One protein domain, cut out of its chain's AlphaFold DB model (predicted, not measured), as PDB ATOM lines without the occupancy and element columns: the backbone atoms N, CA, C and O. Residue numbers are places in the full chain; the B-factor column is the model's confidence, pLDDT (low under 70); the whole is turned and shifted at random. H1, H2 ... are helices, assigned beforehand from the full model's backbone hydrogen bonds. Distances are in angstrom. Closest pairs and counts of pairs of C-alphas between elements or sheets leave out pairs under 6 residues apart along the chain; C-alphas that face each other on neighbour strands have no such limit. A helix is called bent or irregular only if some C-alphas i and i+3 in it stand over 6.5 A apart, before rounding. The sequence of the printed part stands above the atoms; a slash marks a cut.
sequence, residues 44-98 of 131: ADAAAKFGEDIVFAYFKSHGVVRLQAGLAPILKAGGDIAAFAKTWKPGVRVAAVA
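This is residues 44 to 98 of the 131 residues of an uncharacterized protein of marine sediment metagenome (UniProt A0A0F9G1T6). One long helix, H2, makes the length of a slender rod, with the short helix H1 turned across its first end. Past the other end of H2 the printed part folds back, so that the short helix H3 packs on the later part of H2, and residues 88 to 98, with no named element, then turn and run back toward the end of H2. The printed part has 55 residues with three named helices, H1, H2 and H3 in that order, and no named strand; the class is all helix. The whole is loose, with a radius of gyration of the C-alphas of 14.2 A, and its C-alphas span 43 by 16 by 15 A.

H1, residues 44 to 50, and H2, residues 52 to 76, touch only at the corner by their tight link, with 5 pairs of C-alphas within 8 A. Their closest C-alphas are those of Ala 47 and Val 55, 6.1 A apart, and H2 touches H1 with residues 52 to 55 alone. Their lines are about perpendicular, at 81 degrees. H3, residues 81 to 87, touches H2, and the closest C-alphas are those of Ile 74 and Ile 81, 6.6 A apart. H2 touches H3 with residues 67 to 75 alone. H2 and H3 run opposite ways at a steep tilt of 46 degrees, and their centres are 14.2 A apart. H1 and H3 are apart. In H1 and H3 every O i to N i+4 pair is within hydrogen-bond range; in H2 19 of 21 are.

H1 begins at Ala 44, with its C-alpha at (15.899, 9.800, 177.753), and ends at Phe 50. H2 runs from Glu 52, C-alpha at (9.119, 7.849, 173.320), to Lys 76, C-alpha at (12.688, 29.892, 144.586), and is 36.4 A long from first to last C-alpha. H2 is neither bent nor irregular, but only just: C-alphas 70 and 73 are 6.4 A apart. H3 runs from Ile 81 to Thr 87, whose C-alpha is at (23.305, 17.168, 153.311). From first to last C-alpha H1 measures 10.0 A and H3 10.2 A.

The two C-alphas farthest apart are those of Ala 48 and Gly 78, 43.7 A, and the outline is a rod. The C-alphas of Ala 44 and Ala 98, the first and last printed residues, are 37.1 A apart. The printed part has no cut. The links H1 to H2, of 1 residue, and H2 to H3, of 4 residues, are both tight. The mean pLDDT of the printed part is 84.1, and the model's confidence is low, under 70, in residues 93 to 98.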
ATOM      1  N   ALA A  44      16.396  10.883 176.910       92.06
ATOM      2  CA  ALA A  44      15.899   9.800 177.753       92.06
ATOM      3  C   ALA A  44      14.965  10.329 178.851       92.06
ATOM      4  O   ALA A  44      13.902   9.757 179.068       92.06
ATOM      5  N   ASP A  45      15.304  11.459 179.478       89.75
ATOM      6  CA  ASP A  45      14.437  12.101 180.472       89.75
ATOM      7  C   ASP A  45      13.121  12.573 179.841       89.75
ATOM      8  O   ASP A  45      12.050  12.387 180.418       89.75
ATOM      9  N   ALA A  46      13.184  13.155 178.641       90.00
ATOM     10  CA  ALA A  46      11.997  13.570 177.901       90.00
ATOM     11  C   ALA A  46      11.127  12.363 177.514       90.00
ATOM     12  O   ALA A  46       9.913  12.393 177.709       90.00
ATOM     13  N   ALA A  47      11.733  11.279 177.021       93.62
ATOM     14  CA  ALA A  47      11.020  10.049 176.685       93.62
ATOM     15  C   ALA A  47      10.389   9.400 177.927       93.62
ATOM     16  O   ALA A  47       9.254   8.939 177.857       93.62
ATOM     17  N   ALA A  48      11.067   9.433 179.078       92.88
ATOM     18  CA  ALA A  48      10.518   8.942 180.340       92.88
ATOM     19  C   ALA A  48       9.318   9.773 180.829       92.88
ATOM     20  O   ALA A  48       8.389   9.221 181.415       92.88
ATOM     21  N   LYS A  49       9.319  11.092 180.588       91.94
ATOM     22  CA  LYS A  49       8.243  12.002 181.019       91.94
ATOM     23  C   LYS A  49       7.038  12.019 180.087       91.94
ATOM     24  O   LYS A  49       5.910  12.114 180.559       91.94
ATOM     25  N   PHE A  50       7.274  11.981 178.779       91.88
ATOM     26  CA  PHE A  50       6.241  12.224 177.768       91.88
ATOM     27  C   PHE A  50       5.938  11.003 176.901       91.88
ATOM     28  O   PHE A  50       4.964  11.029 176.161       91.88
ATOM     29  N   GLY A  51       6.739   9.944 176.984       94.25
ATOM     30  CA  GLY A  51       6.662   8.786 176.100       94.25
ATOM     31  C   GLY A  51       7.528   8.954 174.852       94.25
ATOM     32  O   GLY A  51       7.574  10.020 174.231       94.25
ATOM     33  N   GLU A  52       8.211   7.876 174.471       94.56
ATOM     34  CA  GLU A  52       9.119   7.849 173.320       94.56
ATOM     35  C   GLU A  52       8.400   8.215 172.014       94.56
ATOM     36  O   GLU A  52       8.888   9.056 171.257       94.56
ATOM     37  N   ASP A  53       7.192   7.684 171.807       94.62
ATOM     38  CA  ASP A  53       6.382   7.957 170.617       94.62
ATOM     39  C   ASP A  53       6.041   9.442 170.471       94.62
ATOM     40  O   ASP A  53       6.101   9.991 169.370       94.62
ATOM     41  N   ILE A  54       5.720  10.122 171.578       92.62
ATOM     42  CA  ILE A  54       5.364  11.545 171.564       92.62
ATOM     43  C   ILE A  54       6.600  12.391 171.262       92.62
ATOM     44  O   ILE A  54       6.548  13.280 170.405       92.62
ATOM     45  N   VAL A  55       7.725  12.101 171.921       93.38
ATOM     46  CA  VAL A  55       8.990  12.815 171.689       93.38
ATOM     47  C   VAL A  55       9.448  12.636 170.241       93.38
ATOM     48  O   VAL A  55       9.821  13.612 169.579       93.38
ATOM     49  N   PHE A  56       9.358  11.416 169.711       93.31
ATOM     50  CA  PHE A  56       9.729  11.120 168.332       93.31
ATOM     51  C   PHE A  56       8.771  11.752 167.313       93.31
ATOM     52  O   PHE A  56       9.223  12.352 166.331       93.31
ATOM     53  N   ALA A  57       7.456  11.686 167.546       93.06
ATOM     54  CA  ALA A  57       6.462  12.330 166.690       93.06
ATOM     55  C   ALA A  57       6.680  13.849 166.630       93.06
ATOM     56  O   ALA A  57       6.675  14.439 165.541       93.06
ATOM     57  N   TYR A  58       6.955  14.474 167.779       92.19
ATOM     58  CA  TYR A  58       7.273  15.894 167.844       92.19
ATOM     59  C   TYR A  58       8.550  16.213 167.063       92.19
ATOM     60  O   TYR A  58       8.524  17.074 166.181       92.19
ATOM     61  N   PHE A  59       9.637  15.469 167.289       91.56
ATOM     62  CA  PHE A  59      10.884  15.619 166.534       91.56
ATOM     63  C   PHE A  59      10.661  15.523 165.017       91.56
ATOM     64  O   PHE A  59      11.114  16.394 164.267       91.56
ATOM     65  N   LYS A  60       9.919  14.508 164.560       93.00
ATOM     66  CA  LYS A  60       9.619  14.297 163.140       93.00
ATOM     67  C   LYS A  60       8.828  15.465 162.556       93.00
ATOM     68  O   LYS A  60       9.214  15.991 161.513       93.00
ATOM     69  N   SER A  61       7.764  15.904 163.231       91.38
ATOM     70  CA  SER A  61       6.942  17.032 162.770       91.38
ATOM     71  C   SER A  61       7.766  18.317 162.631       91.38
ATOM     72  O   SER A  61       7.736  18.985 161.595       91.38
ATOM     73  N   HIS A  62       8.600  18.607 163.629       91.00
ATOM     74  CA  HIS A  62       9.440  19.795 163.651       91.00
ATOM     75  C   HIS A  62      10.563  19.726 162.606       91.00
ATOM     76  O   HIS A  62      10.936  20.747 162.017       91.00
ATOM     77  N   GLY A  63      11.088  18.523 162.356       89.75
ATOM     78  CA  GLY A  63      12.038  18.241 161.287       89.75
ATOM     79  C   GLY A  63      11.446  18.524 159.908       89.75
ATOM     80  O   GLY A  63      12.062  19.249 159.130       89.75
ATOM     81  N   VAL A  64      10.234  18.038 159.628       91.19
ATOM     82  CA  VAL A  64       9.542  18.266 158.346       91.19
ATOM     83  C   VAL A  64       9.355  19.759 158.071       91.19
ATOM     84  O   VAL A  64       9.739  20.230 157.000       91.19
ATOM     85  N   VAL A  65       8.850  20.522 159.046       90.56
ATOM     86  CA  VAL A  65       8.643  21.974 158.891       90.56
ATOM     87  C   VAL A  65       9.962  22.696 158.609       90.56
ATOM     88  O   VAL A  65      10.033  23.559 157.734       90.56
ATOM     89  N   ARG A  66      11.042  22.334 159.313       88.81
ATOM     90  CA  ARG A  66      12.353  22.957 159.084       88.81
ATOM     91  C   ARG A  66      12.972  22.572 157.747       88.81
ATOM     92  O   ARG A  66      13.614  23.420 157.130       88.81
ATOM     93  N   LEU A  67      12.778  21.336 157.297       88.69
ATOM     94  CA  LEU A  67      13.221  20.908 155.976       88.69
ATOM     95  C   LEU A  67      12.504  21.713 154.889       88.69
ATOM     96  O   LEU A  67      13.159  22.273 154.016       88.69
ATOM     97  N   GLN A  68      11.179  21.841 154.984       88.75
ATOM     98  CA  GLN A  68      10.381  22.650 154.059       88.75
ATOM     99  C   GLN A  68      10.828  24.116 154.053       88.75
ATOM    100  O   GLN A  68      11.021  24.696 152.986       88.75
ATOM    101  N   ALA A  69      11.061  24.699 155.233       86.94
ATOM    102  CA  ALA A  69      11.551  26.068 155.356       86.94
ATOM    103  C   ALA A  69      12.937  26.264 154.710       86.94
ATOM    104  O   ALA A  69      13.195  27.323 154.144       86.94
ATOM    105  N   GLY A  70      13.815  25.256 154.768       85.12
ATOM    106  CA  GLY A  70      15.120  25.278 154.099       85.12
ATOM    107  C   GLY A  70      15.045  25.046 152.587       85.12
ATOM    108  O   GLY A  70      15.804  25.651 151.836       85.12
ATOM    109  N   LEU A  71      14.101  24.221 152.132       86.19
ATOM    110  CA  LEU A  71      13.883  23.929 150.713       86.19
ATOM    111  C   LEU A  71      13.215  25.080 149.961       86.19
ATOM    112  O   LEU A  71      13.559  25.334 148.810       86.19
ATOM    113  N   ALA A  72      12.285  25.792 150.599       87.56
ATOM    114  CA  ALA A  72      11.549  26.897 149.990       87.56
ATOM    115  C   ALA A  72      12.443  27.961 149.306       87.56
ATOM    116  O   ALA A  72      12.160  28.299 148.155       87.56
ATOM    117  N   PRO A  73      13.515  28.496 149.930       81.88
ATOM    118  CA  PRO A  73      14.394  29.457 149.262       81.88
ATOM    119  C   PRO A  73      15.198  28.838 148.113       81.88
ATOM    120  O   PRO A  73      15.414  29.500 147.104       81.88
ATOM    121  N   ILE A  74      15.600  27.569 148.225       84.56
ATOM    122  CA  ILE A  74      16.363  26.865 147.183       84.56
ATOM    123  C   ILE A  74      15.489  26.638 145.953       84.56
ATOM    124  O   ILE A  74      15.929  26.891 144.835       84.56
ATOM    125  N   LEU A  75      14.232  26.240 146.167       84.44
ATOM    126  CA  LEU A  75      13.243  26.100 145.103       84.44
ATOM    127  C   LEU A  75      12.998  27.443 144.398       84.44
ATOM    128  O   LEU A  75      13.006  27.493 143.174       84.44
ATOM    129  N   LYS A  76      12.844  28.540 145.156       80.62
ATOM    130  CA  LYS A  76      12.688  29.892 144.586       80.62
ATOM    131  C   LYS A  76      13.903  30.342 143.773       80.62
ATOM    132  O   LYS A  76      13.736  31.016 142.766       80.62
ATOM    133  N   ALA A  77      15.108  29.973 144.200       78.62
ATOM    134  CA  ALA A  77      16.349  30.303 143.506       78.62
ATOM    135  C   ALA A  77      16.676  29.355 142.331       78.62
ATOM    136  O   ALA A  77      17.698  29.544 141.675       78.62
ATOM    137  N   GLY A  78      15.858  28.322 142.081       81.06
ATOM    138  CA  GLY A  78      16.135  27.302 141.063       81.06
ATOM    139  C   GLY A  78      17.365  26.437 141.370       81.06
ATOM    140  O   GLY A  78      18.037  25.970 140.452       81.06
ATOM    141  N   GLY A  79      17.707  26.268 142.651       79.12
ATOM    142  CA  GLY A  79      18.864  25.490 143.100       79.12
ATOM    143  C   GLY A  79      18.613  23.979 143.179       79.12
ATOM    144  O   GLY A  79      17.490  23.497 143.034       79.12
ATOM    145  N   ASP A  80      19.675  23.217 143.453       82.50
ATOM    146  CA  ASP A  80      19.608  21.754 143.555       82.50
ATOM    147  C   ASP A  80      19.027  21.292 144.907       82.50
ATOM    148  O   ASP A  80      19.694  21.256 145.947       82.50
ATOM    149  N   ILE A  81      17.756  20.895 144.865       85.44
ATOM    150  CA  ILE A  81      16.997  20.353 145.998       85.44
ATOM    151  C   ILE A  81      17.563  19.011 146.480       85.44
ATOM    152  O   ILE A  81      17.570  18.745 147.686       85.44
ATOM    153  N   ALA A  82      18.042  18.161 145.569       85.56
ATOM    154  CA  ALA A  82      18.523  16.828 145.914       85.56
ATOM    155  C   ALA A  82      19.850  16.904 146.681       85.56
ATOM    156  O   ALA A  82      20.040  16.174 147.659       85.56
ATOM    157  N   ALA A  83      20.743  17.815 146.286       82.31
ATOM    158  CA  ALA A  83      21.981  18.081 147.016       82.31
ATOM    159  C   ALA A  83      21.710  18.612 148.434       82.31
ATOM    160  O   ALA A  83      22.333  18.166 149.406       82.31
ATOM    161  N   PHE A  84      20.738  19.514 148.576       83.00
ATOM    162  CA  PHE A  84      20.345  20.031 149.882       83.00
ATOM    163  C   PHE A  84      19.740  18.946 150.777       83.00
ATOM    164  O   PHE A  84      20.170  18.774 151.916       83.00
ATOM    165  N   ALA A  85      18.789  18.163 150.263       84.19
ATOM    166  CA  ALA A  85      18.122  17.123 151.043       84.19
ATOM    167  C   ALA A  85      19.097  16.048 151.561       84.19
ATOM    168  O   ALA A  85      18.917  15.546 152.668       84.19
ATOM    169  N   LYS A  86      20.153  15.722 150.801       86.06
ATOM    170  CA  LYS A  86      21.186  14.747 151.207       86.06
ATOM    171  C   LYS A  86      22.109  15.249 152.317       86.06
ATOM    172  O   LYS A  86      22.644  14.449 153.078       86.06
ATOM    173  N   THR A  87      22.346  16.557 152.376       84.38
ATOM    174  CA  THR A  87      23.305  17.168 153.311       84.38
ATOM    175  C   THR A  87      22.628  17.725 154.560       84.38
ATOM    176  O   THR A  87      23.272  17.887 155.600       84.38
ATOM    177  N   TRP A  88      21.326  17.993 154.476       84.12
ATOM    178  CA  TRP A  88      20.552  18.573 155.557       84.12
ATOM    179  C   TRP A  88      20.370  17.607 156.733       84.12
ATOM    180  O   TRP A  88      20.019  16.439 156.574       84.12
ATOM    181  N   LYS A  89      20.564  18.131 157.948       84.31
ATOM    182  CA  LYS A  89      20.316  17.426 159.208       84.31
ATOM    183  C   LYS A  89      19.358  18.247 160.075       84.31
ATOM    184  O   LYS A  89      19.585  19.451 160.238       84.31
ATOM    185  N   PRO A  90      18.328  17.627 160.681       83.06
ATOM    186  CA  PRO A  90      17.445  18.311 161.619       83.06
ATOM    187  C   PRO A  90      18.230  19.013 162.735       83.06
ATOM    188  O   PRO A  90      19.171  18.459 163.295       83.06
ATOM    189  N   GLY A  91      17.850  20.251 163.054       73.88
ATOM    190  CA  GLY A  91      18.475  21.042 164.121       73.88
ATOM    191  C   GLY A  91      19.737  21.812 163.717       73.88
ATOM    192  O   GLY A  91      20.036  22.825 164.352       73.88
ATOM    193  N   VAL A  92      20.420  21.434 162.632       77.75
ATOM    194  CA  VAL A  92      21.525  22.231 162.082       77.75
ATOM    195  C   VAL A  92      20.939  23.467 161.406       77.75
ATOM    196  O   VAL A  92      20.055  23.367 160.551       77.75
ATOM    197  N   ARG A  93      21.395  24.657 161.816       64.06
ATOM    198  CA  ARG A  93      21.013  25.894 161.134       64.06
ATOM    199  C   ARG A  93      21.556  25.827 159.714       64.06
ATOM    200  O   ARG A  93      22.764  25.790 159.510       64.06
ATOM    201  N   VAL A  94      20.646  25.825 158.752       64.12
ATOM    202  CA  VAL A  94      20.983  26.071 157.356       64.12
ATOM    203  C   VAL A  94      21.511  27.496 157.319       64.12
ATOM    204  O   VAL A  94      20.792  28.420 157.711       64.12
ATOM    205  N   ALA A  95      22.782  27.670 156.945       59.88
ATOM    206  CA  ALA A  95      23.299  28.997 156.647       59.88
ATOM    207  C   ALA A  95      22.324  29.620 155.650       59.88
ATOM    208  O   ALA A  95      21.976  28.961 154.671       59.88
ATOM    209  N   ALA A  96      21.815  30.819 155.951       53.41
ATOM    210  CA  ALA A  96      20.904  31.501 155.050       53.41
ATOM    211  C   ALA A  96      21.551  31.469 153.666       53.41
ATOM    212  O   ALA A  96      22.640  32.018 153.490       53.41
ATOM    213  N   VAL A  97      20.925  30.762 152.719       53.94
ATOM    214  CA  VAL A  97      21.257  30.939 151.309       53.94
ATOM    215  C   VAL A  97      21.072  32.428 151.126       53.94
ATOM    216  O   VAL A  97      19.967  32.918 151.368       53.94
ATOM    217  N   ALA A  98      22.176  33.151 150.912       43.56
ATOM    218  CA  ALA A  98      22.144  34.597 150.848       43.56
ATOM    219  C   ALA A  98      20.981  34.953 149.925       43.56
ATOM    220  O   ALA A  98      20.926  34.488 148.792       43.56
TER     221      ALA A  98